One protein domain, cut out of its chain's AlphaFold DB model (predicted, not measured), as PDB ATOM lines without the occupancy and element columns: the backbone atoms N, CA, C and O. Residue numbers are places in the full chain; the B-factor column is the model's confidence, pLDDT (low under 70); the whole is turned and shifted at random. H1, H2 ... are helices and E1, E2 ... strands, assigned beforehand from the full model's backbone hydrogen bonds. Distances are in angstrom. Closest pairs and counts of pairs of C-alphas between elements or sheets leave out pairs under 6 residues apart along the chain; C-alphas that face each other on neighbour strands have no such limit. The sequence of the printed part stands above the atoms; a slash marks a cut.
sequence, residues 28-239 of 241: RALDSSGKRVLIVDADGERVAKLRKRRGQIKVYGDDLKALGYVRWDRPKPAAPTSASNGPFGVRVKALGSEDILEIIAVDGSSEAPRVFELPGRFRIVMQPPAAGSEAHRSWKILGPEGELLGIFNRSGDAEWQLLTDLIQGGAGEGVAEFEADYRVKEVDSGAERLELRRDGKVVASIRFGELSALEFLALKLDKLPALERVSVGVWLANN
ATOM      1  N   ARG A  28     -19.937  -9.018  95.985       44.97
ATOM      2  CA  ARG A  28     -20.627  -8.179  95.002       44.97
ATOM      3  C   ARG A  28     -22.112  -8.265  95.171       44.97
ATOM      4  O   ARG A  28     -22.688  -9.340  95.019       44.97
ATOM      5  N   ALA A  29     -22.725  -7.109  95.344       41.06
ATOM      6  CA  ALA A  29     -24.106  -6.925  94.968       41.06
ATOM      7  C   ALA A  29     -24.127  -6.031  93.727       41.06
ATOM      8  O   ALA A  29     -23.561  -4.938  93.720       41.06
ATOM      9  N   LEU A  30     -24.815  -6.480  92.680       36.69
ATOM     10  CA  LEU A  30     -25.499  -5.513  91.836       36.69
ATOM     11  C   LEU A  30     -26.467  -4.760  92.754       36.69
ATOM     12  O   LEU A  30     -27.034  -5.352  93.676       36.69
ATOM     13  N   ASP A  31     -26.704  -3.473  92.507       39.06
ATOM     14  CA  ASP A  31     -27.916  -2.901  93.085       39.06
ATOM     15  C   ASP A  31     -29.136  -3.697  92.588       39.06
ATOM     16  O   ASP A  31     -29.055  -4.413  91.586       39.06
ATOM     17  N   SER A  32     -30.281  -3.570  93.252       34.59
ATOM     18  CA  SER A  32     -31.514  -4.289  92.888       34.59
ATOM     19  C   SER A  32     -31.951  -4.112  91.421       34.59
ATOM     20  O   SER A  32     -32.852  -4.805  90.961       34.59
ATOM     21  N   SER A  33     -31.311  -3.209  90.667       33.31
ATOM     22  CA  SER A  33     -31.562  -2.947  89.253       33.31
ATOM     23  C   SER A  33     -30.588  -3.616  88.272       33.31
ATOM     24  O   SER A  33     -30.809  -3.503  87.064       33.31
ATOM     25  N   GLY A  34     -29.511  -4.266  88.736       36.38
ATOM     26  CA  GLY A  34     -28.537  -4.934  87.863       36.38
ATOM     27  C   GLY A  34     -27.610  -3.994  87.082       36.38
ATOM     28  O   GLY A  34     -26.966  -4.418  86.128       36.38
ATOM     29  N   LYS A  35     -27.572  -2.698  87.419       35.88
ATOM     30  CA  LYS A  35     -26.985  -1.646  86.554       35.88
ATOM     31  C   LYS A  35     -25.788  -0.928  87.167       35.88
ATOM     32  O   LYS A  35     -25.313   0.049  86.582       35.88
ATOM     33  N   ARG A  36     -25.362  -1.319  88.366       47.06
ATOM     34  CA  ARG A  36     -24.339  -0.615  89.143       47.06
ATOM     35  C   ARG A  36     -23.345  -1.623  89.695       47.06
ATOM     36  O   ARG A  36     -23.761  -2.581  90.337       47.06
ATOM     37  N   VAL A  37     -22.063  -1.365  89.458       52.97
ATOM     38  CA  VAL A  37     -20.967  -2.120  90.064       52.97
ATOM     39  C   VAL A  37     -20.700  -1.493  91.426       52.97
ATOM     40  O   VAL A  37     -20.403  -0.296  91.500       52.97
ATOM     41  N   LEU A  38     -20.869  -2.279  92.488       56.16
ATOM     42  CA  LEU A  38     -20.450  -1.936  93.843       56.16
ATOM     43  C   LEU A  38     -19.163  -2.704  94.133       56.16
ATOM     44  O   LEU A  38     -19.150  -3.933  94.074       56.16
ATOM     45  N   ILE A  39     -18.089  -1.975  94.422       55.94
ATOM     46  CA  ILE A  39     -16.838  -2.557  94.901       55.94
ATOM     47  C   ILE A  39     -16.765  -2.232  96.391       55.94
ATOM     48  O   ILE A  39     -16.734  -1.061  96.768       55.94
ATOM     49  N   VAL A  40     -16.810  -3.271  97.216       53.16
ATOM     50  CA  VAL A  40     -16.653  -3.215  98.675       53.16
ATOM     51  C   VAL A  40     -15.385  -3.994  98.985       53.16
ATOM     52  O   VAL A  40     -15.176  -5.026  98.338       53.16
ATOM     53  N   ASP A  41     -14.533  -3.490  99.876       46.97
ATOM     54  CA  ASP A  41     -13.360  -4.239 100.322       46.97
ATOM     55  C   ASP A  41     -13.708  -5.310 101.388       46.97
ATOM     56  O   ASP A  41     -14.883  -5.615 101.602       46.97
ATOM     57  N   ALA A  42     -12.698  -5.941 101.999       43.91
ATOM     58  CA  ALA A  42     -12.869  -7.044 102.951       43.91
ATOM     59  C   ALA A  42     -13.354  -6.535 104.305       43.91
ATOM     60  O   ALA A  42     -14.021  -7.272 105.027       43.91
ATOM     61  N   ASP A  43     -13.047  -5.278 104.613       44.16
ATOM     62  CA  ASP A  43     -13.360  -4.617 105.872       44.16
ATOM     63  C   ASP A  43     -14.746  -3.942 105.823       44.16
ATOM     64  O   ASP A  43     -15.258  -3.446 106.826       44.16
ATOM     65  N   GLY A  44     -15.407  -3.982 104.659       41.19
ATOM     66  CA  GLY A  44     -16.723  -3.390 104.442       41.19
ATOM     67  C   GLY A  44     -16.667  -1.908 104.075       41.19
ATOM     68  O   GLY A  44     -17.723  -1.271 103.956       41.19
ATOM     69  N   GLU A  45     -15.471  -1.360 103.855       45.69
ATOM     70  CA  GLU A  45     -15.302  -0.001 103.370       45.69
ATOM     71  C   GLU A  45     -15.593   0.064 101.861       45.69
ATOM     72  O   GLU A  45     -15.398  -0.866 101.067       45.69
ATOM     73  N   ARG A  46     -16.228   1.166 101.457       51.47
ATOM     74  CA  ARG A  46     -16.766   1.342 100.103       51.47
ATOM     75  C   ARG A  46     -15.640   1.810  99.191       51.47
ATOM     76  O   ARG A  46     -15.100   2.882  99.411       51.47
ATOM     77  N   VAL A  47     -15.349   1.060  98.128       53.53
ATOM     78  CA  VAL A  47     -14.189   1.341  97.265       53.53
ATOM     79  C   VAL A  47     -14.566   2.116  95.998       53.53
ATOM     80  O   VAL A  47     -13.822   3.002  95.597       53.53
ATOM     81  N   ALA A  48     -15.697   1.812  95.336       55.81
ATOM     82  CA  ALA A  48     -16.203   2.609  94.202       55.81
ATOM     83  C   ALA A  48     -17.629   2.217  93.763       55.81
ATOM     84  O   ALA A  48     -18.031   1.052  93.847       55.81
ATOM     85  N   LYS A  49     -18.367   3.181  93.185       66.12
ATOM     86  CA  LYS A  49     -19.641   2.953  92.477       66.12
ATOM     87  C   LYS A  49     -19.531   3.413  91.028       66.12
ATOM     88  O   LYS A  49     -19.396   4.603  90.761       66.12
ATOM     89  N   LEU A  50     -19.647   2.483  90.080       74.75
ATOM     90  CA  LEU A  50     -19.512   2.763  88.646       74.75
ATOM     91  C   LEU A  50     -20.716   2.237  87.863       74.75
ATOM     92  O   LEU A  50     -21.330   1.227  88.217       74.75
ATOM     93  N   ARG A  51     -21.061   2.923  86.767       76.00
ATOM     94  CA  ARG A  51     -22.076   2.448  85.818       76.00
ATOM     95  C   ARG A  51     -21.534   2.462  84.396       76.00
ATOM     96  O   ARG A  51     -21.539   3.511  83.748       76.00
ATOM     97  N   LYS A  52     -21.138   1.285  83.910       79.25
ATOM     98  CA  LYS A  52     -20.747   1.060  82.517       79.25
ATOM     99  C   LYS A  52     -21.978   1.011  81.611       79.25
ATOM    100  O   LYS A  52     -23.027   0.464  81.952       79.25
ATOM    101  N   ARG A  53     -21.862   1.650  80.457       79.69
ATOM    102  CA  ARG A  53     -22.783   1.643  79.321       79.69
ATOM    103  C   ARG A  53     -21.943   1.458  78.058       79.69
ATOM    104  O   ARG A  53     -20.722   1.594  78.081       79.69
ATOM    105  N   ARG A  54     -22.592   1.174  76.931       81.62
ATOM    106  CA  ARG A  54     -21.910   1.091  75.633       81.62
ATOM    107  C   ARG A  54     -21.215   2.430  75.323       81.62
ATOM    108  O   ARG A  54     -21.906   3.419  75.105       81.62
ATOM    109  N   GLY A  55     -19.880   2.451  75.334       84.00
ATOM    110  CA  GLY A  55     -19.069   3.646  75.041       84.00
ATOM    111  C   GLY A  55     -18.987   4.688  76.167       84.00
ATOM    112  O   GLY A  55     -18.591   5.827  75.919       84.00
ATOM    113  N   GLN A  56     -19.421   4.363  77.393       88.69
ATOM    114  CA  GLN A  56     -19.408   5.314  78.510       88.69
ATOM    115  C   GLN A  56     -19.348   4.624  79.877       88.69
ATOM    116  O   GLN A  56     -20.050   3.646  80.111       88.69
ATOM    117  N   ILE A  57     -18.628   5.207  80.834       87.75
ATOM    118  CA  ILE A  57     -18.748   4.920  82.267       87.75
ATOM    119  C   ILE A  57     -19.180   6.200  82.980       87.75
ATOM    120  O   ILE A  57     -18.537   7.240  82.861       87.75
ATOM    121  N   LYS A  58     -20.285   6.138  83.729       86.88
ATOM    122  CA  LYS A  58     -20.657   7.194  84.681       86.88
ATOM    123  C   LYS A  58     -19.952   6.929  86.010       86.88
ATOM    124  O   LYS A  58     -20.071   5.823  86.545       86.88
ATOM    125  N   VAL A  59     -19.268   7.950  86.520       84.06
ATOM    126  CA  VAL A  59     -18.415   7.886  87.713       84.06
ATOM    127  C   VAL A  59     -19.094   8.615  88.868       84.06
ATOM    128  O   VAL A  59     -19.709   9.672  88.679       84.06
ATOM    129  N   TYR A  60     -19.010   8.026  90.054       78.44
ATOM    130  CA  TYR A  60     -19.583   8.547  91.288       78.44
ATOM    131  C   TYR A  60     -18.479   8.715  92.329       78.44
ATOM    132  O   TYR A  60     -17.498   7.975  92.291       78.44
ATOM    133  N   GLY A  61     -18.646   9.688  93.220       68.50
ATOM    134  CA  GLY A  61     -17.757   9.907  94.356       68.50
ATOM    135  C   GLY A  61     -18.159   9.049  95.546       68.50
ATOM    136  O   GLY A  61     -19.154   8.313  95.494       68.50
ATOM    137  N   ASP A  62     -17.411   9.186  96.633       68.31
ATOM    138  CA  ASP A  62     -17.617   8.410  97.861       68.31
ATOM    139  C   ASP A  62     -18.972   8.721  98.518       68.31
ATOM    140  O   ASP A  62     -19.624   7.848  99.094       68.31
ATOM    141  N   ASP A  63     -19.467   9.948  98.323       65.38
ATOM    142  CA  ASP A  63     -20.796  10.407  98.740       65.38
ATOM    143  C   ASP A  63     -21.942   9.896  97.843       65.38
ATOM    144  O   ASP A  63     -23.109  10.252  98.031       65.38
ATOM    145  N   LEU A  64     -21.625   9.050  96.857       65.44
ATOM    146  CA  LEU A  64     -22.530   8.492  95.852       65.44
ATOM    147  C   LEU A  64     -23.182   9.529  94.931       65.44
ATOM    148  O   LEU A  64     -24.077   9.166  94.151       65.44
ATOM    149  N   LYS A  65     -22.733  10.788  94.956       70.25
ATOM    150  CA  LYS A  65     -23.109  11.763  93.937       70.25
ATOM    151  C   LYS A  65     -22.324  11.488  92.670       70.25
ATOM    152  O   LYS A  65     -21.215  10.958  92.668       70.25
ATOM    153  N   ALA A  66     -22.957  11.791  91.546       78.00
ATOM    154  CA  ALA A  66     -22.281  11.674  90.268       78.00
ATOM    155  C   ALA A  66     -21.177  12.736  90.196       78.00
ATOM    156  O   ALA A  66     -21.457  13.909  90.421       78.00
ATOM    157  N   LEU A  67     -19.959  12.322  89.852       82.50
ATOM    158  CA  LEU A  67     -18.846  13.238  89.593       82.50
ATOM    159  C   LEU A  67     -18.793  13.628  88.123       82.50
ATOM    160  O   LEU A  67     -18.434  14.747  87.784       82.50
ATOM    161  N   GLY A  68     -19.151  12.704  87.232       86.94
ATOM    162  CA  GLY A  68     -18.969  12.908  85.805       86.94
ATOM    163  C   GLY A  68     -19.122  11.635  85.000       86.94
ATOM    164  O   GLY A  68     -19.724  10.646  85.437       86.94
ATOM    165  N   TYR A  69     -18.574  11.666  83.795       89.88
ATOM    166  CA  TYR A  69     -18.507  10.509  82.928       89.88
ATOM    167  C   TYR A  69     -17.223  10.477  82.106       89.88
ATOM    168  O   TYR A  69     -16.705  11.507  81.682       89.88
ATOM    169  N   VAL A  70     -16.782   9.257  81.821       90.75
ATOM    170  CA  VAL A  70     -15.733   8.943  80.856       90.75
ATOM    171  C   VAL A  70     -16.408   8.303  79.651       90.75
ATOM    172  O   VAL A  70     -17.197   7.370  79.802       90.75
ATOM    173  N   ARG A  71     -16.164   8.827  78.455       90.19
ATOM    174  CA  ARG A  71     -16.724   8.344  77.189       90.19
ATOM    175  C   ARG A  71     -15.608   7.980  76.238       90.19
ATOM    176  O   ARG A  71     -14.605   8.677  76.178       90.19
ATOM    177  N   TRP A  72     -15.833   6.942  75.453       88.06
ATOM    178  CA  TRP A  72     -14.951   6.574  74.361       88.06
ATOM    179  C   TRP A  72     -15.799   6.275  73.139       88.06
ATOM    180  O   TRP A  72     -16.802   5.560  73.214       88.06
ATOM    181  N   ASP A  73     -15.387   6.842  72.017       73.31
ATOM    182  CA  ASP A  73     -15.960   6.497  70.730       73.31
ATOM    183  C   ASP A  73     -14.936   5.632  69.997       73.31
ATOM    184  O   ASP A  73     -13.741   5.929  69.985       73.31
ATOM    185  N   ARG A  74     -15.409   4.541  69.388       61.44
ATOM    186  CA  ARG A  74     -14.611   3.856  68.367       61.44
ATOM    187  C   ARG A  74     -14.373   4.855  67.234       61.44
ATOM    188  O   ARG A  74     -15.320   5.584  66.914       61.44
ATOM    189  N   PRO A  75     -13.183   4.887  66.612       55.06
ATOM    190  CA  PRO A  75     -12.988   5.685  65.409       55.06
ATOM    191  C   PRO A  75     -14.115   5.358  64.421       55.06
ATOM    192  O   PRO A  75     -14.375   4.193  64.106       55.06
ATOM    193  N   LYS A  76     -14.859   6.383  63.994       45.44
ATOM    194  CA  LYS A  76     -15.822   6.219  62.905       45.44
ATOM    195  C   LYS A  76     -14.993   5.937  61.649       45.44
ATOM    196  O   LYS A  76     -14.107   6.745  61.378       45.44
ATOM    197  N   PRO A  77     -15.254   4.853  60.897       49.03
ATOM    198  CA  PRO A  77     -14.552   4.615  59.646       49.03
ATOM    199  C   PRO A  77     -14.716   5.841  58.745       49.03
ATOM    200  O   PRO A  77     -15.840   6.223  58.402       49.03
ATOM    201  N   ALA A  78     -13.606   6.504  58.429       43.59
ATOM    202  CA  ALA A  78     -13.584   7.608  57.485       43.59
ATOM    203  C   ALA A  78     -13.761   7.021  56.074       43.59
ATOM    204  O   ALA A  78     -12.787   6.666  55.426       43.59
ATOM    205  N   ALA A  79     -15.014   6.900  55.624       45.75
ATOM    206  CA  ALA A  79     -15.440   6.276  54.361       45.75
ATOM    207  C   ALA A  79     -15.434   4.722  54.351       45.75
ATOM    208  O   ALA A  79     -14.623   4.093  55.028       45.75
ATOM    209  N   PRO A  80     -16.340   4.074  53.582       46.91
ATOM    210  CA  PRO A  80     -16.564   2.618  53.611       46.91
ATOM    211  C   PRO A  80     -15.402   1.766  53.070       46.91
ATOM    212  O   PRO A  80     -15.481   0.543  53.107       46.91
ATOM    213  N   THR A  81     -14.330   2.389  52.579       45.00
ATOM    214  CA  THR A  81     -13.137   1.720  52.038       45.00
ATOM    215  C   THR A  81     -11.871   1.968  52.854       45.00
ATOM    216  O   THR A  81     -10.853   1.337  52.585       45.00
ATOM    217  N   SER A  82     -11.915   2.839  53.865       40.34
ATOM    218  CA  SER A  82     -10.790   3.036  54.773       40.34
ATOM    219  C   SER A  82     -11.101   2.338  56.089       40.34
ATOM    220  O   SER A  82     -11.962   2.773  56.857       40.34
ATOM    221  N   ALA A  83     -10.395   1.242  56.361       41.09
ATOM    222  CA  ALA A  83     -10.271   0.700  57.705       41.09
ATOM    223  C   ALA A  83      -9.485   1.713  58.549       41.09
ATOM    224  O   ALA A  83      -8.299   1.537  58.819       41.09
ATOM    225  N   SER A  84     -10.106   2.841  58.897       42.88
ATOM    226  CA  SER A  84      -9.434   3.856  59.690       42.88
ATOM    227  C   SER A  84      -9.333   3.342  61.125       42.88
ATOM    228  O   SER A  84     -10.249   3.520  61.931       42.88
ATOM    229  N   ASN A  85      -8.191   2.727  61.431       43.31
ATOM    230  CA  ASN A  85      -7.646   2.490  62.770       43.31
ATOM    231  C   ASN A  85      -7.281   3.831  63.443       43.31
ATOM    232  O   ASN A  85      -6.165   4.015  63.920       43.31
ATOM    233  N   GLY A  86      -8.191   4.810  63.408       44.81
ATOM    234  CA  GLY A  86      -7.997   6.078  64.104       44.81
ATOM    235  C   GLY A  86      -7.892   5.833  65.612       44.81
ATOM    236  O   GLY A  86      -8.473   4.866  66.112       44.81
ATOM    237  N   PRO A  87      -7.158   6.665  66.359       53.38
ATOM    238  CA  PRO A  87      -6.985   6.454  67.790       53.38
ATOM    239  C   PRO A  87      -8.341   6.470  68.509       53.38
ATOM    240  O   PRO A  87      -9.227   7.271  68.197       53.38
ATOM    241  N   PHE A  88      -8.516   5.574  69.482       64.38
ATOM    242  CA  PHE A  88      -9.656   5.624  70.394       64.38
ATOM    243  C   PHE A  88      -9.583   6.914  71.218       64.38
ATOM    244  O   PHE A  88      -8.731   7.048  72.095       64.38
ATOM    245  N   GLY A  89     -10.490   7.855  70.955       72.00
ATOM    246  CA  GLY A  89     -10.595   9.095  71.723       72.00
ATOM    247  C   GLY A  89     -11.309   8.854  73.050       72.00
ATOM    248  O   GLY A  89     -12.501   8.522  73.067       72.00
ATOM    249  N   VAL A  90     -10.599   9.031  74.166       85.00
ATOM    250  CA  VAL A  90     -11.183   9.012  75.515       85.00
ATOM    251  C   VAL A  90     -11.453  10.445  75.955       85.00
ATOM    252  O   VAL A  90     -10.554  11.279  76.005       85.00
ATOM    253  N   ARG A  91     -12.710  10.728  76.294       87.75
ATOM    254  CA  ARG A  91     -13.193  12.044  76.720       87.75
ATOM    255  C   ARG A  91     -13.752  11.978  78.131       87.75
ATOM    256  O   ARG A  91     -14.536  11.083  78.457       87.75
ATOM    257  N   VAL A  92     -13.407  12.959  78.946       88.75
ATOM    258  CA  VAL A  92     -13.798  13.090  80.347       88.75
ATOM    259  C   VAL A  92     -14.652  14.343  80.497       88.75
ATOM    260  O   VAL A  92     -14.285  15.415  80.029       88.75
ATOM    261  N   LYS A  93     -15.804  14.224  81.160       88.44
ATOM    262  CA  LYS A  93     -16.612  15.382  81.556       88.44
ATOM    263  C   LYS A  93     -16.973  15.295  83.030       88.44
ATOM    264  O   LYS A  93     -17.681  14.367  83.431       88.44
ATOM    265  N   ALA A  94     -16.536  16.279  83.809       85.88
ATOM    266  CA  ALA A  94     -16.998  16.481  85.177       85.88
ATOM    267  C   ALA A  94     -18.368  17.182  85.180       85.88
ATOM    268  O   ALA A  94     -18.643  18.050  84.351       85.88
ATOM    269  N   LEU A  95     -19.258  16.804  86.096       80.44
ATOM    270  CA  LEU A  95     -20.518  17.519  86.294       80.44
ATOM    271  C   LEU A  95     -20.236  18.900  86.891       80.44
ATOM    272  O   LEU A  95     -19.443  19.025  87.815       80.44
ATOM    273  N   GLY A  96     -20.890  19.927  86.349       71.50
ATOM    274  CA  GLY A  96     -20.623  21.324  86.701       71.50
ATOM    275  C   GLY A  96     -19.486  21.971  85.903       71.50
ATOM    276  O   GLY A  96     -19.310  23.176  86.005       71.50
ATOM    277  N   SER A  97     -18.761  21.206  85.079       77.94
ATOM    278  CA  SER A  97     -17.824  21.748  84.091       77.94
ATOM    279  C   SER A  97     -18.498  21.830  82.719       77.94
ATOM    280  O   SER A  97     -19.194  20.898  82.287       77.94
ATOM    281  N   GLU A  98     -18.316  22.962  82.041       76.00
ATOM    282  CA  GLU A  98     -18.737  23.128  80.648       76.00
ATOM    283  C   GLU A  98     -17.807  22.366  79.697       76.00
ATOM    284  O   GLU A  98     -18.269  21.795  78.703       76.00
ATOM    285  N   ASP A  99     -16.537  22.249  80.080       81.38
ATOM    286  CA  ASP A  99     -15.485  21.655  79.275       81.38
ATOM    287  C   ASP A  99     -15.580  20.127  79.229       81.38
ATOM    288  O   ASP A  99     -15.748  19.422  80.230       81.38
ATOM    289  N   ILE A 100     -15.440  19.596  78.017       82.69
ATOM    290  CA  ILE A 100     -15.135  18.186  77.800       82.69
ATOM    291  C   ILE A 100     -13.629  18.110  77.604       82.69
ATOM    292  O   ILE A 100     -13.107  18.645  76.630       82.69
ATOM    293  N   LEU A 101     -12.946  17.432  78.520       86.38
ATOM    294  CA  LEU A 101     -11.511  17.225  78.424       86.38
ATOM    295  C   LEU A 101     -11.235  15.973  77.596       86.38
ATOM    296  O   LEU A 101     -11.832  14.919  77.820       86.38
ATOM    297  N   GLU A 102     -10.324  16.080  76.643       84.75
ATOM    298  CA  GLU A 102      -9.871  14.957  75.832       84.75
ATOM    299  C   GLU A 102      -8.512  14.479  76.341       84.75
ATOM    300  O   GLU A 102      -7.648  15.294  76.660       84.75
ATOM    301  N   ILE A 103      -8.331  13.161  76.447       83.88
ATOM    302  CA  ILE A 103      -6.994  12.598  76.635       83.88
ATOM    303  C   ILE A 103      -6.270  12.758  75.302       83.88
ATOM    304  O   ILE A 103      -6.613  12.098  74.320       83.88
ATOM    305  N   ILE A 104      -5.286  13.651  75.277       72.31
ATOM    306  CA  ILE A 104      -4.551  14.001  74.067       72.31
ATOM    307  C   ILE A 104      -3.542  12.890  73.786       72.31
ATOM    308  O   ILE A 104      -2.737  12.537  74.649       72.31
ATOM    309  N   ALA A 105      -3.589  12.345  72.571       65.06
ATOM    310  CA  ALA A 105      -2.544  11.490  72.029       65.06
ATOM    311  C   ALA A 105      -1.462  12.366  71.396       65.06
ATOM    312  O   ALA A 105      -1.768  13.172  70.517       65.06
ATOM    313  N   VAL A 106      -0.210  12.213  71.826       54.25
ATOM    314  CA  VAL A 106       0.920  12.827  71.121       54.25
ATOM    315  C   VAL A 106       1.390  11.852  70.040       54.25
ATOM    316  O   VAL A 106       1.418  10.641  70.268       54.25
ATOM    317  N   ASP A 107       1.669  12.378  68.845       43.41
ATOM    318  CA  ASP A 107       1.863  11.589  67.626       43.41
ATOM    319  C   ASP A 107       2.961  10.519  67.773       43.41
ATOM    320  O   ASP A 107       4.053  10.769  68.284       43.41
ATOM    321  N   GLY A 108       2.626   9.306  67.332       43.59
ATOM    322  CA  GLY A 108       3.378   8.063  67.506       43.59
ATOM    323  C   GLY A 108       4.136   7.643  66.249       43.59
ATOM    324  O   GLY A 108       4.226   6.449  65.963       43.59
ATOM    325  N   SER A 109       4.638   8.607  65.476       47.78
ATOM    326  CA  SER A 109       5.319   8.370  64.199       47.78
ATOM    327  C   SER A 109       6.784   7.922  64.330       47.78
ATOM    328  O   SER A 109       7.508   7.904  63.337       47.78
ATOM    329  N   SER A 110       7.254   7.574  65.529       46.62
ATOM    330  CA  SER A 110       8.602   7.045  65.751       46.62
ATOM    331  C   SER A 110       8.579   5.900  66.761       46.62
ATOM    332  O   SER A 110       7.598   5.710  67.478       46.62
ATOM    333  N   GLU A 111       9.678   5.150  66.857       52.91
ATOM    334  CA  GLU A 111       9.922   4.152  67.915       52.91
ATOM    335  C   GLU A 111       9.925   4.749  69.343       52.91
ATOM    336  O   GLU A 111      10.231   4.065  70.319       52.91
ATOM    337  N   ALA A 112       9.579   6.032  69.484       57.44
ATOM    338  CA  ALA A 112       9.478   6.735  70.743       57.44
ATOM    339  C   ALA A 112       8.328   6.217  71.629       57.44
ATOM    340  O   ALA A 112       7.302   5.716  71.146       57.44
ATOM    341  N   PRO A 113       8.470   6.377  72.956       60.88
ATOM    342  CA  PRO A 113       7.402   6.109  73.907       60.88
ATOM    343  C   PRO A 113       6.133   6.880  73.528       60.88
ATOM    344  O   PRO A 113       6.154   8.101  73.367       60.88
ATOM    345  N   ARG A 114       5.005   6.170  73.405       77.25
ATOM    346  CA  ARG A 114       3.701   6.800  73.187       77.25
ATOM    347  C   ARG A 114       3.283   7.511  74.467       77.25
ATOM    348  O   ARG A 114       3.138   6.863  75.506       77.25
ATOM    349  N   VAL A 115       3.105   8.823  74.378       81.06
ATOM    350  CA  VAL A 115       2.709   9.670  75.501       81.06
ATOM    351  C   VAL A 115       1.276  10.134  75.305       81.06
ATOM    352  O   VAL A 115       0.899  10.610  74.234       81.06
ATOM    353  N   PHE A 116       0.494  10.019  76.369       86.06
ATOM    354  CA  PHE A 116      -0.873  10.511  76.443       86.06
ATOM    355  C   PHE A 116      -1.005  11.387  77.668       86.06
ATOM    356  O   PHE A 116      -0.473  11.053  78.725       86.06
ATOM    357  N   GLU A 117      -1.717  12.494  77.547       88.69
ATOM    358  CA  GLU A 117      -1.828  13.449  78.638       88.69
ATOM    359  C   GLU A 117      -3.250  13.977  78.756       88.69
ATOM    360  O   GLU A 117      -3.908  14.298  77.765       88.69
ATOM    361  N   LEU A 118      -3.712  14.074  80.000       89.56
ATOM    362  CA  LEU A 118      -4.812  14.942  80.372       89.56
ATOM    363  C   LEU A 118      -4.182  16.188  81.013       89.56
ATOM    364  O   LEU A 118      -3.686  16.075  82.140       89.56
ATOM    365  N   PRO A 119      -4.148  17.339  80.312       87.00
ATOM    366  CA  PRO A 119      -3.344  18.487  80.723       87.00
ATOM    367  C   PRO A 119      -3.592  18.913  82.171       87.00
ATOM    368  O   PRO A 119      -4.740  19.057  82.600       87.00
ATOM    369  N   GLY A 120      -2.500  19.087  82.922       87.88
ATOM    370  CA  GLY A 120      -2.532  19.473  84.336       87.88
ATOM    371  C   GLY A 120      -3.128  18.421  85.279       87.88
ATOM    372  O   GLY A 120      -3.474  18.762  86.407       87.88
ATOM    373  N   ARG A 121      -3.302  17.164  84.834       91.50
ATOM    374  CA  ARG A 121      -3.867  16.085  85.664       91.50
ATOM    375  C   ARG A 121      -2.999  14.841  85.727       91.50
ATOM    376  O   ARG A 121      -2.631  14.426  86.815       91.50
ATOM    377  N   PHE A 122      -2.718  14.210  84.593       92.94
ATOM    378  CA  PHE A 122      -1.880  13.011  84.552       92.94
ATOM    379  C   PHE A 122      -1.329  12.773  83.152       92.94
ATOM    380  O   PHE A 122      -1.896  13.228  82.153       92.94
ATOM    381  N   ARG A 123      -0.267  11.972  83.083       91.56
ATOM    382  CA  ARG A 123       0.353  11.516  81.840       91.56
ATOM    383  C   ARG A 123       0.557  10.002  81.859       91.56
ATOM    384  O   ARG A 123       1.015   9.442  82.846       91.56
ATOM    385  N   ILE A 124       0.238   9.337  80.757       91.62
ATOM    386  CA  ILE A 124       0.481   7.913  80.513       91.62
ATOM    387  C   ILE A 124       1.629   7.813  79.513       91.62
ATOM    388  O   ILE A 124       1.566   8.404  78.438       91.62
ATOM    389  N   VAL A 125       2.675   7.066  79.850       88.81
ATOM    390  CA  VAL A 125       3.862   6.893  79.007       88.81
ATOM    391  C   VAL A 125       4.073   5.409  78.749       88.81
ATOM    392  O   VAL A 125       4.334   4.646  79.678       88.81
ATOM    393  N   MET A 126       3.978   4.991  77.489       86.25
ATOM    394  CA  MET A 126       4.378   3.646  77.082       86.25
ATOM    395  C   MET A 126       5.875   3.480  77.307       86.25
ATOM    396  O   MET A 126       6.659   4.300  76.836       86.25
ATOM    397  N   GLN A 127       6.283   2.399  77.951       80.38
ATOM    398  CA  GLN A 127       7.674   1.984  77.983       80.38
ATOM    399  C   GLN A 127       7.822   0.794  77.029       80.38
ATOM    400  O   GLN A 127       7.128  -0.219  77.199       80.38
ATOM    401  N   PRO A 128       8.658   0.913  75.982       74.00
ATOM    402  CA  PRO A 128       8.973  -0.237  75.156       74.00
ATOM    403  C   PRO A 128       9.686  -1.292  76.017       74.00
ATOM    404  O   PRO A 128      10.352  -0.939  76.994       74.00
ATOM    405  N   PRO A 129       9.556  -2.581  75.673       73.00
ATOM    406  CA  PRO A 129      10.354  -3.606  76.324       73.00
ATOM    407  C   PRO A 129      11.843  -3.319  76.112       73.00
ATOM    408  O   PRO A 129      12.242  -2.765  75.084       73.00
ATOM    409  N   ALA A 130      12.669  -3.689  77.093       68.50
ATOM    410  CA  ALA A 130      14.116  -3.590  76.949       68.50
ATOM    411  C   ALA A 130      14.585  -4.401  75.728       68.50
ATOM    412  O   ALA A 130      14.024  -5.456  75.422       68.50
ATOM    413  N   ALA A 131      15.611  -3.914  75.026       65.50
ATOM    414  CA  ALA A 131      16.148  -4.604  73.858       65.50
ATOM    415  C   ALA A 131      16.580  -6.036  74.228       65.50
ATOM    416  O   ALA A 131      17.359  -6.231  75.158       65.50
ATOM    417  N   GLY A 132      16.052  -7.034  73.512       64.06
ATOM    418  CA  GLY A 132      16.313  -8.452  73.785       64.06
ATOM    419  C   GLY A 132      15.496  -9.063  74.931       64.06
ATOM    420  O   GLY A 132      15.745 -10.208  75.290       64.06
ATOM    421  N   SER A 133      14.530  -8.334  75.498       63.66
ATOM    422  CA  SER A 133      13.612  -8.855  76.513       63.66
ATOM    423  C   SER A 133      12.334  -9.408  75.883       63.66
ATOM    424  O   SER A 133      11.717  -8.756  75.041       63.66
ATOM    425  N   GLU A 134      11.897 -10.580  76.348       62.28
ATOM    426  CA  GLU A 134      10.566 -11.137  76.054       62.28
ATOM    427  C   GLU A 134       9.449 -10.454  76.864       62.28
ATOM    428  O   GLU A 134       8.276 -10.804  76.732       62.28
ATOM    429  N   ALA A 135       9.784  -9.480  77.718       64.56
ATOM    430  CA  ALA A 135       8.800  -8.761  78.512       64.56
ATOM    431  C   ALA A 135       7.777  -8.037  77.624       64.56
ATOM    432  O   ALA A 135       8.096  -7.474  76.575       64.56
ATOM    433  N   HIS A 136       6.526  -8.001  78.079       69.50
ATOM    434  CA  HIS A 136       5.500  -7.201  77.428       69.50
ATOM    435  C   HIS A 136       5.723  -5.702  77.679       69.50
ATOM    436  O   HIS A 136       6.414  -5.288  78.611       69.50
ATOM    437  N   ARG A 137       5.089  -4.870  76.846       76.00
ATOM    438  CA  ARG A 137       5.060  -3.410  77.017       76.00
ATOM    439  C   ARG A 137       4.495  -3.050  78.392       76.00
ATOM    440  O   ARG A 137       3.518  -3.659  78.835       76.00
ATOM    441  N   SER A 138       5.053  -2.020  79.020       86.12
ATOM    442  CA  SER A 138       4.502  -1.435  80.244       86.12
ATOM    443  C   SER A 138       4.046   0.004  80.015       86.12
ATOM    444  O   SER A 138       4.401   0.653  79.029       86.12
ATOM    445  N   TRP A 139       3.214   0.504  80.921       89.94
ATOM    446  CA  TRP A 139       2.651   1.845  80.868       89.94
ATOM    447  C   TRP A 139       2.878   2.542  82.201       89.94
ATOM    448  O   TRP A 139       2.309   2.159  83.221       89.94
ATOM    449  N   LYS A 140       3.710   3.579  82.182       90.81
ATOM    450  CA  LYS A 140       3.998   4.427  83.335       90.81
ATOM    451  C   LYS A 140       2.906   5.481  83.473       90.81
ATOM    452  O   LYS A 140       2.638   6.210  82.519       90.81
ATOM    453  N   ILE A 141       2.308   5.592  84.652       92.56
ATOM    454  CA  ILE A 141       1.344   6.638  84.989       92.56
ATOM    455  C   ILE A 141       2.050   7.680  85.843       92.56
ATOM    456  O   ILE A 141       2.610   7.362  86.893       92.56
ATOM    457  N   LEU A 142       2.032   8.916  85.370       91.19
ATOM    458  CA  LEU A 142       2.617  10.074  86.023       91.19
ATOM    459  C   LEU A 142       1.513  11.027  86.465       91.19
ATOM    460  O   LEU A 142       0.530  11.209  85.740       91.19
ATOM    461  N   GLY A 143       1.690  11.636  87.630       89.50
ATOM    462  CA  GLY A 143       0.817  12.695  88.116       89.50
ATOM    463  C   GLY A 143       1.075  14.028  87.415       89.50
ATOM    464  O   GLY A 143       1.869  14.093  86.467       89.50
ATOM    465  N   PRO A 144       0.381  15.093  87.840       88.94
ATOM    466  CA  PRO A 144       0.490  16.404  87.209       88.94
ATOM    467  C   PRO A 144       1.893  17.006  87.366       88.94
ATOM    468  O   PRO A 144       2.346  17.712  86.470       88.94
ATOM    469  N   GLU A 145       2.606  16.657  88.440       87.62
ATOM    470  CA  GLU A 145       3.962  17.136  88.732       87.62
ATOM    471  C   GLU A 145       5.049  16.181  88.199       87.62
ATOM    472  O   GLU A 145       6.239  16.343  88.470       87.62
ATOM    473  N   GLY A 146       4.662  15.169  87.414       83.06
ATOM    474  CA  GLY A 146       5.580  14.192  86.829       83.06
ATOM    475  C   GLY A 146       6.042  13.096  87.793       83.06
ATOM    476  O   GLY A 146       6.890  12.277  87.427       83.06
ATOM    477  N   GLU A 147       5.482  13.038  89.000       89.69
ATOM    478  CA  GLU A 147       5.731  11.977  89.964       89.69
ATOM    479  C   GLU A 147       5.176  10.636  89.467       89.69
ATOM    480  O   GLU A 147       4.117  10.572  88.841       89.69
ATOM    481  N   LEU A 148       5.890   9.538  89.734       87.38
ATOM    482  CA  LEU A 148       5.412   8.200  89.386       87.38
ATOM    483  C   LEU A 148       4.242   7.807  90.299       87.38
ATOM    484  O   LEU A 148       4.399   7.729  91.516       87.38
ATOM    485  N   LEU A 149       3.088   7.521  89.694       87.19
ATOM    486  CA  LEU A 149       1.894   7.043  90.393       87.19
ATOM    487  C   LEU A 149       1.734   5.529  90.317       87.19
ATOM    488  O   LEU A 149       1.185   4.937  91.235       87.19
ATOM    489  N   GLY A 150       2.196   4.914  89.231       88.31
ATOM    490  CA  GLY A 150       2.234   3.465  89.097       88.31
ATOM    491  C   GLY A 150       2.650   3.014  87.704       88.31
ATOM    492  O   GLY A 150       2.698   3.814  86.766       88.31
ATOM    493  N   ILE A 151       2.962   1.731  87.562       89.38
ATOM    494  CA  ILE A 151       3.311   1.097  86.289       89.38
ATOM    495  C   ILE A 151       2.361  -0.071  86.055       89.38
ATOM    496  O   ILE A 151       2.282  -0.987  86.868       89.38
ATOM    497  N   PHE A 152       1.665  -0.047  84.923       90.44
ATOM    498  CA  PHE A 152       0.890  -1.185  84.443       90.44
ATOM    499  C   PHE A 152       1.798  -2.048  83.584       90.44
ATOM    500  O   PHE A 152       2.297  -1.578  82.560       90.44
ATOM    501  N   ASN A 153       2.008  -3.298  83.975       87.31
ATOM    502  CA  ASN A 153       2.715  -4.276  83.158       87.31
ATOM    503  C   ASN A 153       1.765  -5.415  82.787       87.31
ATOM    504  O   ASN A 153       0.799  -5.693  83.502       87.31
ATOM    505  N   ARG A 154       2.063  -6.087  81.678       82.38
ATOM    506  CA  ARG A 154       1.490  -7.395  81.392       82.38
ATOM    507  C   ARG A 154       2.533  -8.456  81.735       82.38
ATOM    508  O   ARG A 154       3.665  -8.387  81.262       82.38
ATOM    509  N   SER A 155       2.148  -9.417  82.562       71.88
ATOM    510  CA  SER A 155       2.957 -10.564  82.955       71.88
ATOM    511  C   SER A 155       2.354 -11.823  82.334       71.88
ATOM    512  O   SER A 155       1.233 -12.215  82.656       71.88
ATOM    513  N   GLY A 156       3.075 -12.439  81.396       70.12
ATOM    514  CA  GLY A 156       2.579 -13.587  80.633       70.12
ATOM    515  C   GLY A 156       1.295 -13.309  79.834       70.12
ATOM    516  O   GLY A 156       0.902 -12.167  79.589       70.12
ATOM    517  N   ASP A 157       0.613 -14.384  79.437       65.69
ATOM    518  CA  ASP A 157      -0.411 -14.313  78.388       65.69
ATOM    519  C   ASP A 157      -1.709 -13.593  78.793       65.69
ATOM    520  O   ASP A 157      -2.421 -13.097  77.920       65.69
ATOM    521  N   ALA A 158      -2.029 -13.465  80.086       71.25
ATOM    522  CA  ALA A 158      -3.321 -12.917  80.524       71.25
ATOM    523  C   ALA A 158      -3.308 -12.210  81.891       71.25
ATOM    524  O   ALA A 158      -4.374 -11.867  82.397       71.25
ATOM    525  N   GLU A 159      -2.159 -11.996  82.537       84.81
ATOM    526  CA  GLU A 159      -2.113 -11.309  83.835       84.81
ATOM    527  C   GLU A 159      -1.652  -9.859  83.664       84.81
ATOM    528  O   GLU A 159      -0.579  -9.583  83.135       84.81
ATOM    529  N   TRP A 160      -2.467  -8.919  84.138       87.12
ATOM    530  CA  TRP A 160      -2.066  -7.526  84.298       87.12
ATOM    531  C   TRP A 160      -1.626  -7.277  85.733       87.12
ATOM    532  O   TRP A 160      -2.266  -7.745  86.679       87.12
ATOM    533  N   GLN A 161      -0.567  -6.492  85.892       87.44
ATOM    534  CA  GLN A 161      -0.046  -6.085  87.191       87.44
ATOM    535  C   GLN A 161       0.006  -4.563  87.278       87.44
ATOM    536  O   GLN A 161       0.267  -3.882  86.283       87.44
ATOM    537  N   LEU A 162      -0.236  -4.040  88.475       85.88
ATOM    538  CA  LEU A 162      -0.022  -2.645  88.828       85.88
ATOM    539  C   LEU A 162       1.039  -2.583  89.929       85.88
ATOM    540  O   LEU A 162       0.848  -3.133  91.011       85.88
ATOM    541  N   LEU A 163       2.137  -1.909  89.605       85.19
ATOM    542  CA  LEU A 163       3.285  -1.646  90.464       85.19
ATOM    543  C   LEU A 163       3.153  -0.208  90.986       85.19
ATOM    544  O   LEU A 163       3.178   0.722  90.176       85.19
ATOM    545  N   THR A 164       2.972  -0.004  92.287       77.44
ATOM    546  CA  THR A 164       2.779   1.322  92.915       77.44
ATOM    547  C   THR A 164       3.852   1.652  93.954       77.44
ATOM    548  O   THR A 164       4.221   2.822  94.077       77.44
ATOM    549  N   ASP A 165       4.412   0.639  94.610       67.94
ATOM    550  CA  ASP A 165       5.475   0.743  95.593       67.94
ATOM    551  C   ASP A 165       6.826   0.503  94.914       67.94
ATOM    552  O   ASP A 165       7.121  -0.539  94.326       67.94
ATOM    553  N   LEU A 166       7.661   1.539  94.947       58.69
ATOM    554  CA  LEU A 166       9.019   1.478  94.434       58.69
ATOM    555  C   LEU A 166       9.894   0.879  95.536       58.69
ATOM    556  O   LEU A 166      10.086   1.521  96.571       58.69
ATOM    557  N   ILE A 167      10.426  -0.330  95.337       54.66
ATOM    558  CA  ILE A 167      11.381  -0.900  96.291       54.66
ATOM    559  C   ILE A 167      12.650  -0.051  96.205       54.66
ATOM    560  O   ILE A 167      13.397  -0.095  95.228       54.66
ATOM    561  N   GLN A 168      12.903   0.765  97.227       45.78
ATOM    562  CA  GLN A 168      14.206   1.397  97.394       45.78
ATOM    563  C   GLN A 168      15.191   0.340  97.893       45.78
ATOM    564  O   GLN A 168      15.341   0.124  99.093       45.78
ATOM    565  N   GLY A 169      15.864  -0.331  96.962       36.12
ATOM    566  CA  GLY A 169      16.885  -1.315  97.292       36.12
ATOM    567  C   GLY A 169      17.674  -1.736  96.063       36.12
ATOM    568  O   GLY A 169      17.160  -2.448  95.217       36.12
ATOM    569  N   GLY A 170      18.928  -1.291  95.978       31.64
ATOM    570  CA  GLY A 170      19.874  -1.713  94.946       31.64
ATOM    571  C   GLY A 170      20.710  -0.549  94.432       31.64
ATOM    572  O   GLY A 170      20.277   0.204  93.567       31.64
ATOM    573  N   ALA A 171      21.920  -0.392  94.969       34.06
ATOM    574  CA  ALA A 171      22.932   0.483  94.390       34.06
ATOM    575  C   ALA A 171      23.349  -0.084  93.021       34.06
ATOM    576  O   ALA A 171      24.229  -0.934  92.931       34.06
ATOM    577  N   GLY A 172      22.674   0.357  91.966       33.84
ATOM    578  CA  GLY A 172      22.971  -0.014  90.592       33.84
ATOM    579  C   GLY A 172      22.004   0.682  89.650       33.84
ATOM    580  O   GLY A 172      20.798   0.458  89.707       33.84
ATOM    581  N   GLU A 173      22.526   1.557  88.799       39.94
ATOM    582  CA  GLU A 173      21.785   2.106  87.668       39.94
ATOM    583  C   GLU A 173      21.156   0.958  86.859       39.94
ATOM    584  O   GLU A 173      21.867   0.094  86.352       39.94
ATOM    585  N   GLY A 174      19.827   0.948  86.717       40.47
ATOM    586  CA  GLY A 174      19.193   0.297  85.566       40.47
ATOM    587  C   GLY A 174      17.921  -0.513  85.799       40.47
ATOM    588  O   GLY A 174      17.131  -0.609  84.865       40.47
ATOM    589  N   VAL A 175      17.656  -1.056  86.989       43.22
ATOM    590  CA  VAL A 175      16.429  -1.841  87.218       43.22
ATOM    591  C   VAL A 175      15.912  -1.556  88.619       43.22
ATOM    592  O   VAL A 175      16.380  -2.134  89.590       43.22
ATOM    593  N   ALA A 176      14.958  -0.631  88.736       50.44
ATOM    594  CA  ALA A 176      14.146  -0.578  89.944       50.44
ATOM    595  C   ALA A 176      13.386  -1.909  90.025       50.44
ATOM    596  O   ALA A 176      12.617  -2.237  89.118       50.44
ATOM    597  N   GLU A 177      13.655  -2.701  91.059       49.12
ATOM    598  CA  GLU A 177      12.843  -3.870  91.360       49.12
ATOM    599  C   GLU A 177      11.476  -3.359  91.824       49.12
ATOM    600  O   GLU A 177      11.359  -2.575  92.764       49.12
ATOM    601  N   PHE A 178      10.434  -3.739  91.097       54.69
ATOM    602  CA  PHE A 178       9.061  -3.441  91.467       54.69
ATOM    603  C   PHE A 178       8.408  -4.748  91.893       54.69
ATOM    604  O   PHE A 178       8.361  -5.696  91.104       54.69
ATOM    605  N   GLU A 179       7.884  -4.802  93.113       54.59
ATOM    606  CA  GLU A 179       6.966  -5.869  93.492       54.59
ATOM    607  C   GLU A 179       5.553  -5.497  93.036       54.59
ATOM    608  O   GLU A 179       5.124  -4.344  93.090       54.59
ATOM    609  N   ALA A 180       4.845  -6.482  92.487       60.47
ATOM    610  CA  ALA A 180       3.481  -6.307  92.014       60.47
ATOM    611  C   ALA A 180       2.516  -6.182  93.192       60.47
ATOM    612  O   ALA A 180       2.008  -7.198  93.670       60.47
ATOM    613  N   ASP A 181       2.205  -4.943  93.571       71.62
ATOM    614  CA  ASP A 181       1.223  -4.644  94.619       71.62
ATOM    615  C   ASP A 181      -0.164  -5.182  94.280       71.62
ATOM    616  O   ASP A 181      -0.906  -5.637  95.153       71.62
ATOM    617  N   TYR A 182      -0.528  -5.151  92.995       81.81
ATOM    618  CA  TYR A 182      -1.817  -5.644  92.536       81.81
ATOM    619  C   TYR A 182      -1.709  -6.453  91.251       81.81
ATOM    620  O   TYR A 182      -1.002  -6.083  90.316       81.81
ATOM    621  N   ARG A 183      -2.486  -7.537  91.173       85.06
ATOM    622  CA  ARG A 183      -2.570  -8.423  90.004       85.06
ATOM    623  C   ARG A 183      -4.018  -8.726  89.653       85.06
ATOM    624  O   ARG A 183      -4.833  -8.953  90.547       85.06
ATOM    625  N   VAL A 184      -4.332  -8.759  88.363       83.31
ATOM    626  CA  VAL A 184      -5.620  -9.227  87.838       83.31
ATOM    627  C   VAL A 184      -5.368 -10.132  86.645       83.31
ATOM    628  O   VAL A 184      -4.810  -9.698  85.640       83.31
ATOM    629  N   LYS A 185      -5.835 -11.378  86.731       81.06
ATOM    630  CA  LYS A 185      -5.867 -12.286  85.583       81.06
ATOM    631  C   LYS A 185      -7.099 -11.982  84.736       81.06
ATOM    632  O   LYS A 185      -8.206 -11.967  85.275       81.06
ATOM    633  N   GLU A 186      -6.918 -11.730  83.441       74.50
ATOM    634  CA  GLU A 186      -8.012 -11.658  82.476       74.50
ATOM    635  C   GLU A 186      -8.784 -12.981  82.468       74.50
ATOM    636  O   GLU A 186      -8.237 -14.070  82.637       74.50
ATOM    637  N   VAL A 187     -10.101 -12.874  82.330       69.94
ATOM    638  CA  VAL A 187     -10.976 -14.037  82.263       69.94
ATOM    639  C   VAL A 187     -10.794 -14.676  80.891       69.94
ATOM    640  O   VAL A 187     -11.269 -14.138  79.890       69.94
ATOM    641  N   ASP A 188     -10.149 -15.842  80.863       64.50
ATOM    642  CA  ASP A 188     -10.281 -16.770  79.742       64.50
ATOM    643  C   ASP A 188     -11.752 -17.173  79.610       64.50
ATOM    644  O   ASP A 188     -12.476 -17.258  80.610       64.50
ATOM    645  N   SER A 189     -12.210 -17.414  78.379       48.41
ATOM    646  CA  SER A 189     -13.590 -17.806  78.077       48.41
ATOM    647  C   SER A 189     -14.016 -19.006  78.933       48.41
ATOM    648  O   SER A 189     -13.709 -20.148  78.602       48.41
ATOM    649  N   GLY A 190     -14.692 -18.745  80.056       51.84
ATOM    650  CA  GLY A 190     -15.086 -19.767  81.029       51.84
ATOM    651  C   GLY A 190     -15.088 -19.319  82.493       51.84
ATOM    652  O   GLY A 190     -15.870 -19.863  83.268       51.84
ATOM    653  N   ALA A 191     -14.288 -18.324  82.898       61.44
ATOM    654  CA  ALA A 191     -14.368 -17.802  84.269       61.44
ATOM    655  C   ALA A 191     -15.502 -16.767  84.420       61.44
ATOM    656  O   ALA A 191     -15.711 -15.901  83.576       61.44
ATOM    657  N   GLU A 192     -16.261 -16.832  85.516       68.56
ATOM    658  CA  GLU A 192     -17.377 -15.897  85.747       68.56
ATOM    659  C   GLU A 192     -16.930 -14.571  86.380       68.56
ATOM    660  O   GLU A 192     -17.716 -13.616  86.444       68.56
ATOM    661  N   ARG A 193     -15.692 -14.509  86.899       72.62
ATOM    662  CA  ARG A 193     -15.178 -13.376  87.676       72.62
ATOM    663  C   ARG A 193     -13.692 -13.096  87.413       72.62
ATOM    664  O   ARG A 193     -12.896 -14.020  87.334       72.62
ATOM    665  N   LEU A 194     -13.337 -11.816  87.328       74.94
ATOM    666  CA  LEU A 194     -11.975 -11.280  87.384       74.94
ATOM    667  C   LEU A 194     -11.614 -11.020  88.850       74.94
ATOM    668  O   LEU A 194     -12.360 -10.348  89.559       74.94
ATOM    669  N   GLU A 195     -10.465 -11.490  89.310       78.50
ATOM    670  CA  GLU A 195     -10.026 -11.316  90.696       78.50
ATOM    671  C   GLU A 195      -8.850 -10.350  90.774       78.50
ATOM    672  O   GLU A 195      -7.851 -10.530  90.085       78.50
ATOM    673  N   LEU A 196      -8.971  -9.342  91.633       72.88
ATOM    674  CA  LEU A 196      -7.875  -8.489  92.067       72.88
ATOM    675  C   LEU A 196      -7.190  -9.159  93.237       72.88
ATOM    676  O   LEU A 196      -7.844  -9.512  94.219       72.88
ATOM    677  N   ARG A 197      -5.876  -9.310  93.137       76.69
ATOM    678  CA  ARG A 197      -5.040  -9.925  94.157       76.69
ATOM    679  C   ARG A 197      -3.964  -8.950  94.611       76.69
ATOM    680  O   ARG A 197      -3.422  -8.241  93.772       76.69
ATOM    681  N   ARG A 198      -3.665  -8.948  95.908       73.62
ATOM    682  CA  ARG A 198      -2.522  -8.272  96.534       73.62
ATOM    683  C   ARG A 198      -1.757  -9.316  97.333       73.62
ATOM    684  O   ARG A 198      -2.386 -10.076  98.068       73.62
ATOM    685  N   ASP A 199      -0.449  -9.415  97.127       75.00
ATOM    686  CA  ASP A 199       0.419 -10.387  97.813       75.00
ATOM    687  C   ASP A 199      -0.129 -11.829  97.737       75.00
ATOM    688  O   ASP A 199      -0.184 -12.578  98.713       75.00
ATOM    689  N   GLY A 200      -0.661 -12.199  96.565       74.69
ATOM    690  CA  GLY A 200      -1.276 -13.507  96.308       74.69
ATOM    691  C   GLY A 200      -2.685 -13.720  96.889       74.69
ATOM    692  O   GLY A 200      -3.326 -14.717  96.553       74.69
ATOM    693  N   LYS A 201      -3.213 -12.793  97.698       72.31
ATOM    694  CA  LYS A 201      -4.549 -12.874  98.317       72.31
ATOM    695  C   LYS A 201      -5.585 -12.108  97.501       72.31
ATOM    696  O   LYS A 201      -5.320 -10.995  97.063       72.31
ATOM    697  N   VAL A 202      -6.778 -12.676  97.307       74.00
ATOM    698  CA  VAL A 202      -7.880 -11.992  96.606       74.00
ATOM    699  C   VAL A 202      -8.375 -10.834  97.462       74.00
ATOM    700  O   VAL A 202      -8.852 -11.066  98.566       74.00
ATOM    701  N   VAL A 203      -8.280  -9.612  96.929       68.00
ATOM    702  CA  VAL A 203      -8.702  -8.365  97.579       68.00
ATOM    703  C   VAL A 203      -9.890  -7.661  96.906       68.00
ATOM    704  O   VAL A 203     -10.261  -6.566  97.310       68.00
ATOM    705  N   ALA A 204     -10.442  -8.213  95.822       68.94
ATOM    706  CA  ALA A 204     -11.756  -7.876  95.248       68.94
ATOM    707  C   ALA A 204     -12.024  -8.753  94.006       68.94
ATOM    708  O   ALA A 204     -11.085  -9.248  93.399       68.94
ATOM    709  N   SER A 205     -13.283  -8.945  93.576       68.56
ATOM    710  CA  SER A 205     -13.577  -9.930  92.501       68.56
ATOM    711  C   SER A 205     -14.717  -9.574  91.526       68.56
ATOM    712  O   SER A 205     -15.855  -9.897  91.830       68.56
ATOM    713  N   ILE A 206     -14.487  -8.921  90.370       68.00
ATOM    714  CA  ILE A 206     -15.532  -8.435  89.423       68.00
ATOM    715  C   ILE A 206     -16.204  -9.492  88.569       68.00
ATOM    716  O   ILE A 206     -15.531 -10.390  88.104       68.00
ATOM    717  N   ARG A 207     -17.530  -9.411  88.351       68.38
ATOM    718  CA  ARG A 207     -18.198 -10.340  87.428       68.38
ATOM    719  C   ARG A 207     -17.795 -10.016  85.994       68.38
ATOM    720  O   ARG A 207     -17.540  -8.859  85.651       68.38
ATOM    721  N   PHE A 208     -17.774 -11.045  85.155       56.97
ATOM    722  CA  PHE A 208     -17.493 -10.911  83.733       56.97
ATOM    723  C   PHE A 208     -18.428  -9.885  83.067       56.97
ATOM    724  O   PHE A 208     -19.639  -9.881  83.294       56.97
ATOM    725  N   GLY A 209     -17.851  -8.986  82.264       64.06
ATOM    726  CA  GLY A 209     -18.565  -7.911  81.565       64.06
ATOM    727  C   GLY A 209     -18.766  -6.611  82.358       64.06
ATOM    728  O   GLY A 209     -19.199  -5.618  81.769       64.06
ATOM    729  N   GLU A 210     -18.431  -6.568  83.655       71.50
ATOM    730  CA  GLU A 210     -18.574  -5.350  84.470       71.50
ATOM    731  C   GLU A 210     -17.488  -4.307  84.165       71.50
ATOM    732  O   GLU A 210     -17.813  -3.145  83.915       71.50
ATOM    733  N   LEU A 211     -16.219  -4.721  84.144       79.25
ATOM    734  CA  LEU A 211     -15.050  -3.936  83.725       79.25
ATOM    735  C   LEU A 211     -14.015  -4.878  83.072       79.25
ATOM    736  O   LEU A 211     -14.124  -6.096  83.208       79.25
ATOM    737  N   SER A 212     -13.035  -4.345  82.346       82.88
ATOM    738  CA  SER A 212     -11.827  -5.094  81.959       82.88
ATOM    739  C   SER A 212     -10.818  -5.159  83.118       82.88
ATOM    740  O   SER A 212     -10.958  -4.434  84.105       82.88
ATOM    741  N   ALA A 213      -9.780  -5.997  83.001       84.25
ATOM    742  CA  ALA A 213      -8.713  -6.087  84.006       84.25
ATOM    743  C   ALA A 213      -8.024  -4.730  84.247       84.25
ATOM    744  O   ALA A 213      -7.865  -4.304  85.388       84.25
ATOM    745  N   LEU A 214      -7.709  -4.009  83.168       88.06
ATOM    746  CA  LEU A 214      -7.090  -2.679  83.207       88.06
ATOM    747  C   LEU A 214      -7.996  -1.615  83.841       88.06
ATOM    748  O   LEU A 214      -7.548  -0.843  84.687       88.06
ATOM    749  N   GLU A 215      -9.282  -1.599  83.476       88.50
ATOM    750  CA  GLU A 215     -10.275  -0.711  84.093       88.50
ATOM    751  C   GLU A 215     -10.403  -0.968  85.601       88.50
ATOM    752  O   GLU A 215     -10.622  -0.035  86.370       88.50
ATOM    753  N   PHE A 216     -10.267  -2.226  86.026       82.94
ATOM    754  CA  PHE A 216     -10.372  -2.614  87.426       82.94
ATOM    755  C   PHE A 216      -9.118  -2.261  88.236       82.94
ATOM    756  O   PHE A 216      -9.246  -1.691  89.319       82.94
ATOM    757  N   LEU A 217      -7.924  -2.535  87.700       85.88
ATOM    758  CA  LEU A 217      -6.646  -2.166  88.322       85.88
ATOM    759  C   LEU A 217      -6.515  -0.651  88.503       85.88
ATOM    760  O   LEU A 217      -6.083  -0.197  89.559       85.88
ATOM    761  N   ALA A 218      -6.958   0.147  87.527       88.81
ATOM    762  CA  ALA A 218      -6.844   1.604  87.593       88.81
ATOM    763  C   ALA A 218      -7.594   2.247  88.772       88.81
ATOM    764  O   ALA A 218      -7.248   3.350  89.194       88.81
ATOM    765  N   LEU A 219      -8.560   1.548  89.378       83.88
ATOM    766  CA  LEU A 219      -9.242   2.019  90.587       83.88
ATOM    767  C   LEU A 219      -8.325   2.083  91.817       83.88
ATOM    768  O   LEU A 219      -8.685   2.749  92.789       83.88
ATOM    769  N   LYS A 220      -7.159   1.426  91.772       84.31
ATOM    770  CA  LYS A 220      -6.149   1.423  92.837       84.31
ATOM    771  C   LYS A 220      -5.111   2.545  92.738       84.31
ATOM    772  O   LYS A 220      -4.296   2.661  93.639       84.31
ATOM    773  N   LEU A 221      -5.179   3.412  91.724       83.12
ATOM    774  CA  LEU A 221      -4.376   4.642  91.659       83.12
ATOM    775  C   LEU A 221      -4.949   5.720  92.597       83.12
ATOM    776  O   LEU A 221      -5.512   6.719  92.147       83.12
ATOM    777  N   ASP A 222      -4.857   5.495  93.904       76.69
ATOM    778  CA  ASP A 222      -5.437   6.329  94.965       76.69
ATOM    779  C   ASP A 222      -5.025   7.815  94.909       76.69
ATOM    780  O   ASP A 222      -5.841   8.693  95.195       76.69
ATOM    781  N   LYS A 223      -3.814   8.099  94.427       81.44
ATOM    782  CA  LYS A 223      -3.287   9.454  94.197       81.44
ATOM    783  C   LYS A 223      -4.010  10.241  93.097       81.44
ATOM    784  O   LYS A 223      -3.911  11.463  93.060       81.44
ATOM    785  N   LEU A 224      -4.749   9.576  92.206       84.44
ATOM    786  CA  LEU A 224      -5.601  10.237  91.214       84.44
ATOM    787  C   LEU A 224      -7.034  10.377  91.735       84.44
ATOM    788  O   LEU A 224      -7.500   9.498  92.457       84.44
ATOM    789  N   PRO A 225      -7.801  11.403  91.336       86.44
ATOM    790  CA  PRO A 225      -9.235  11.411  91.597       86.44
ATOM    791  C   PRO A 225      -9.975  10.364  90.740       86.44
ATOM    792  O   PRO A 225      -9.473   9.834  89.747       86.44
ATOM    793  N   ALA A 226     -11.196  10.007  91.149       83.56
ATOM    794  CA  ALA A 226     -11.912   8.856  90.588       83.56
ATOM    795  C   ALA A 226     -12.200   8.963  89.076       83.56
ATOM    796  O   ALA A 226     -12.249   7.943  88.386       83.56
ATOM    797  N   LEU A 227     -12.401  10.176  88.546       87.44
ATOM    798  CA  LEU A 227     -12.627  10.383  87.111       87.44
ATOM    799  C   LEU A 227     -11.371  10.058  86.295       87.44
ATOM    800  O   LEU A 227     -11.478   9.425  85.245       87.44
ATOM    801  N   GLU A 228     -10.205  10.451  86.798       91.12
ATOM    802  CA  GLU A 228      -8.890  10.217  86.212       91.12
ATOM    803  C   GLU A 228      -8.496   8.741  86.305       91.12
ATOM    804  O   GLU A 228      -8.062   8.160  85.316       91.12
ATOM    805  N   ARG A 229      -8.745   8.086  87.448       90.38
ATOM    806  CA  ARG A 229      -8.555   6.629  87.595       90.38
ATOM    807  C   ARG A 229      -9.304   5.854  86.511       90.38
ATOM    808  O   ARG A 229      -8.743   5.010  85.816       90.38
ATOM    809  N   VAL A 230     -10.590   6.165  86.336       89.81
ATOM    810  CA  VAL A 230     -11.435   5.500  85.332       89.81
ATOM    811  C   VAL A 230     -10.977   5.841  83.915       89.81
ATOM    812  O   VAL A 230     -11.031   4.977  83.042       89.81
ATOM    813  N   SER A 231     -10.524   7.070  83.661       91.44
ATOM    814  CA  SER A 231     -10.075   7.470  82.329       91.44
ATOM    815  C   SER A 231      -8.764   6.790  81.923       91.44
ATOM    816  O   SER A 231      -8.684   6.317  80.789       91.44
ATOM    817  N   VAL A 232      -7.812   6.617  82.850       92.00
ATOM    818  CA  VAL A 232      -6.605   5.788  82.662       92.00
ATOM    819  C   VAL A 232      -6.991   4.353  82.305       92.00
ATOM    820  O   VAL A 232      -6.552   3.828  81.282       92.00
ATOM    821  N   GLY A 233      -7.865   3.733  83.104       91.38
ATOM    822  CA  GLY A 233      -8.296   2.351  82.890       91.38
ATOM    823  C   GLY A 233      -8.995   2.131  81.545       91.38
ATOM    824  O   GLY A 233      -8.682   1.177  80.833       91.38
ATOM    825  N   VAL A 234      -9.905   3.035  81.159       90.12
ATOM    826  CA  VAL A 234     -10.572   3.003  79.846       90.12
ATOM    827  C   VAL A 234      -9.562   3.193  78.720       90.12
ATOM    828  O   VAL A 234      -9.627   2.476  77.723       90.12
ATOM    829  N   TRP A 235      -8.638   4.144  78.855       89.50
ATOM    830  CA  TRP A 235      -7.638   4.406  77.828       89.50
ATOM    831  C   TRP A 235      -6.770   3.169  77.583       89.50
ATOM    832  O   TRP A 235      -6.695   2.698  76.447       89.50
ATOM    833  N   LEU A 236      -6.224   2.574  78.645       88.94
ATOM    834  CA  LEU A 236      -5.420   1.355  78.559       88.94
ATOM    835  C   LEU A 236      -6.229   0.192  77.967       88.94
ATOM    836  O   LEU A 236      -5.774  -0.456  77.033       88.94
ATOM    837  N   ALA A 237      -7.463  -0.034  78.426       86.62
ATOM    838  CA  ALA A 237      -8.299  -1.137  77.941       86.62
ATOM    839  C   ALA A 237      -8.596  -1.095  76.432       86.62
ATOM    840  O   ALA A 237      -8.900  -2.130  75.845       86.62
ATOM    841  N   ASN A 238      -8.533   0.083  75.808       81.75
ATOM    842  CA  ASN A 238      -8.749   0.234  74.369       81.75
ATOM    843  C   ASN A 238      -7.440   0.307  73.559       81.75
ATOM    844  O   ASN A 238      -7.514   0.311  72.334       81.75
ATOM    845  N   ASN A 239      -6.267   0.392  74.206       79.75
ATOM    846  CA  ASN A 239      -4.996   0.701  73.530       79.75
ATOM    847  C   ASN A 239      -3.787  -0.149  73.975       79.75
ATOM    848  O   ASN A 239      -2.714  -0.010  73.391       79.75
TER     849      ASN A 239
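This is residues 28 to 239 of the 241 residues of an uncharacterized protein of Bradymonas sediminis (UniProt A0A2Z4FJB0). Two strongly twisted sheets, a smaller one of E1 to E5 and a larger one of E6 to E13, wrap as an incompletely closed ring of strands round a helical hairpin, H1 and H2, which makes the core. The larger sheet curls round H1, while H2 packs on both sheets, with more of its contacts on the smaller. At one seam E1 comes close to E13; at the other E5 and E6 are apart, and short pairings of residues 101 to 102 and 104 to 105 tie the link between them to both sheets; residues 170 to 175 stick out. The printed part has 212 residues, with thirteen named strands and then two named helices along the chain; both sheets are antiparallel, in the orders E1 E2 E3 E4 E5 and E6 E7 E8 E9 E10 E11 E12 E13. The class is mixed, with under half of the residues in named elements; the whole is compact, with a radius of gyration of the C-alphas of 17.7 A and spans of 53 by 50 by 38 A.

The larger sheet runs E6 (residues 115 to 118), E7 (122 to 127), E8 (138 to 142), E9 (148 to 155), E10 (159 to 163), E11 (182 to 185), E12 (193 to 198) and E13 (201 to 207). It is a meander, each strand the antiparallel neighbour of the one before, and its curl is 90 degrees. Backbone pairs within hydrogen-bond range include N 116 and O 124 of E6 and E7, 2.8 A, N 153 and O 161 of E9 and E10, 2.9 A, and N 194 and O 206 of E12 and E13, 2.7 A. This sheet curls round H1, residues 213 to 220; the closest C-alphas of H1 and E11 are those of Ala 213 and Val 184, 5.8 A apart. H1 touches H2, residues 226 to 239, in a helical hairpin with a shallow tilt of 24 degrees, opposite ways; their closest C-alphas are those of Glu 215 and Gly 233, 3.8 A apart. H1 and H2 on one face of the larger sheet make two layers, helices over a sheet. H2 is over E7 and E8 at a height over the sheet of 9.3 A. The smaller sheet, also a meander, runs E1 (residues 37 to 40), E2 (46 to 53), E3 (56 to 60), E4 (66 to 73) and E5 (89 to 94). Its pairs within range include N 39 and O 48 of E1 and E2, 3.1 A, and N 71 and O 91 of E4 and E5, 2.8 A. H2 makes two layers with this sheet too: it is over E3 and E4 at a height over the sheet of 7.5 A and runs along the strands, at 14 degrees to E3 on the local plane. The closest C-alphas of E4 and H2 are those of Val 70 and Ser 231, 6.0 A apart. The closest C-alphas of E1 and E13 are those of Ile 39 and Ala 204, 7.4 A apart. In H2 every O i to N i+4 pair is within hydrogen-bond range; in H1 2 of 4 are, beside 4 of 5 O i to N i+3 pairs.

The longer strands are E2, 21.6 A from first to last C-alpha, E4, 21.2 A, and E9, 20.0 A; H2 measures 20.1 A and H1 11.9 A. E1 begins at C-alpha 37, (-20.967, -2.120, 90.064), E6 at C-alpha 115, (2.709, 9.670, 75.501), and H2 ends at C-alpha 239, (-4.996, 0.701, 73.530).

The two C-alphas farthest apart are those of Pro 80 and Ala 171, 56.8 A. The printed part has no cut. The long links are E4 to E5, E5 to E6 and E10 to E11. The mean pLDDT of the printed part is 70.7; 87 residues are under 70, among them residues 28 to 49, 74 to 88 and 165 to 180.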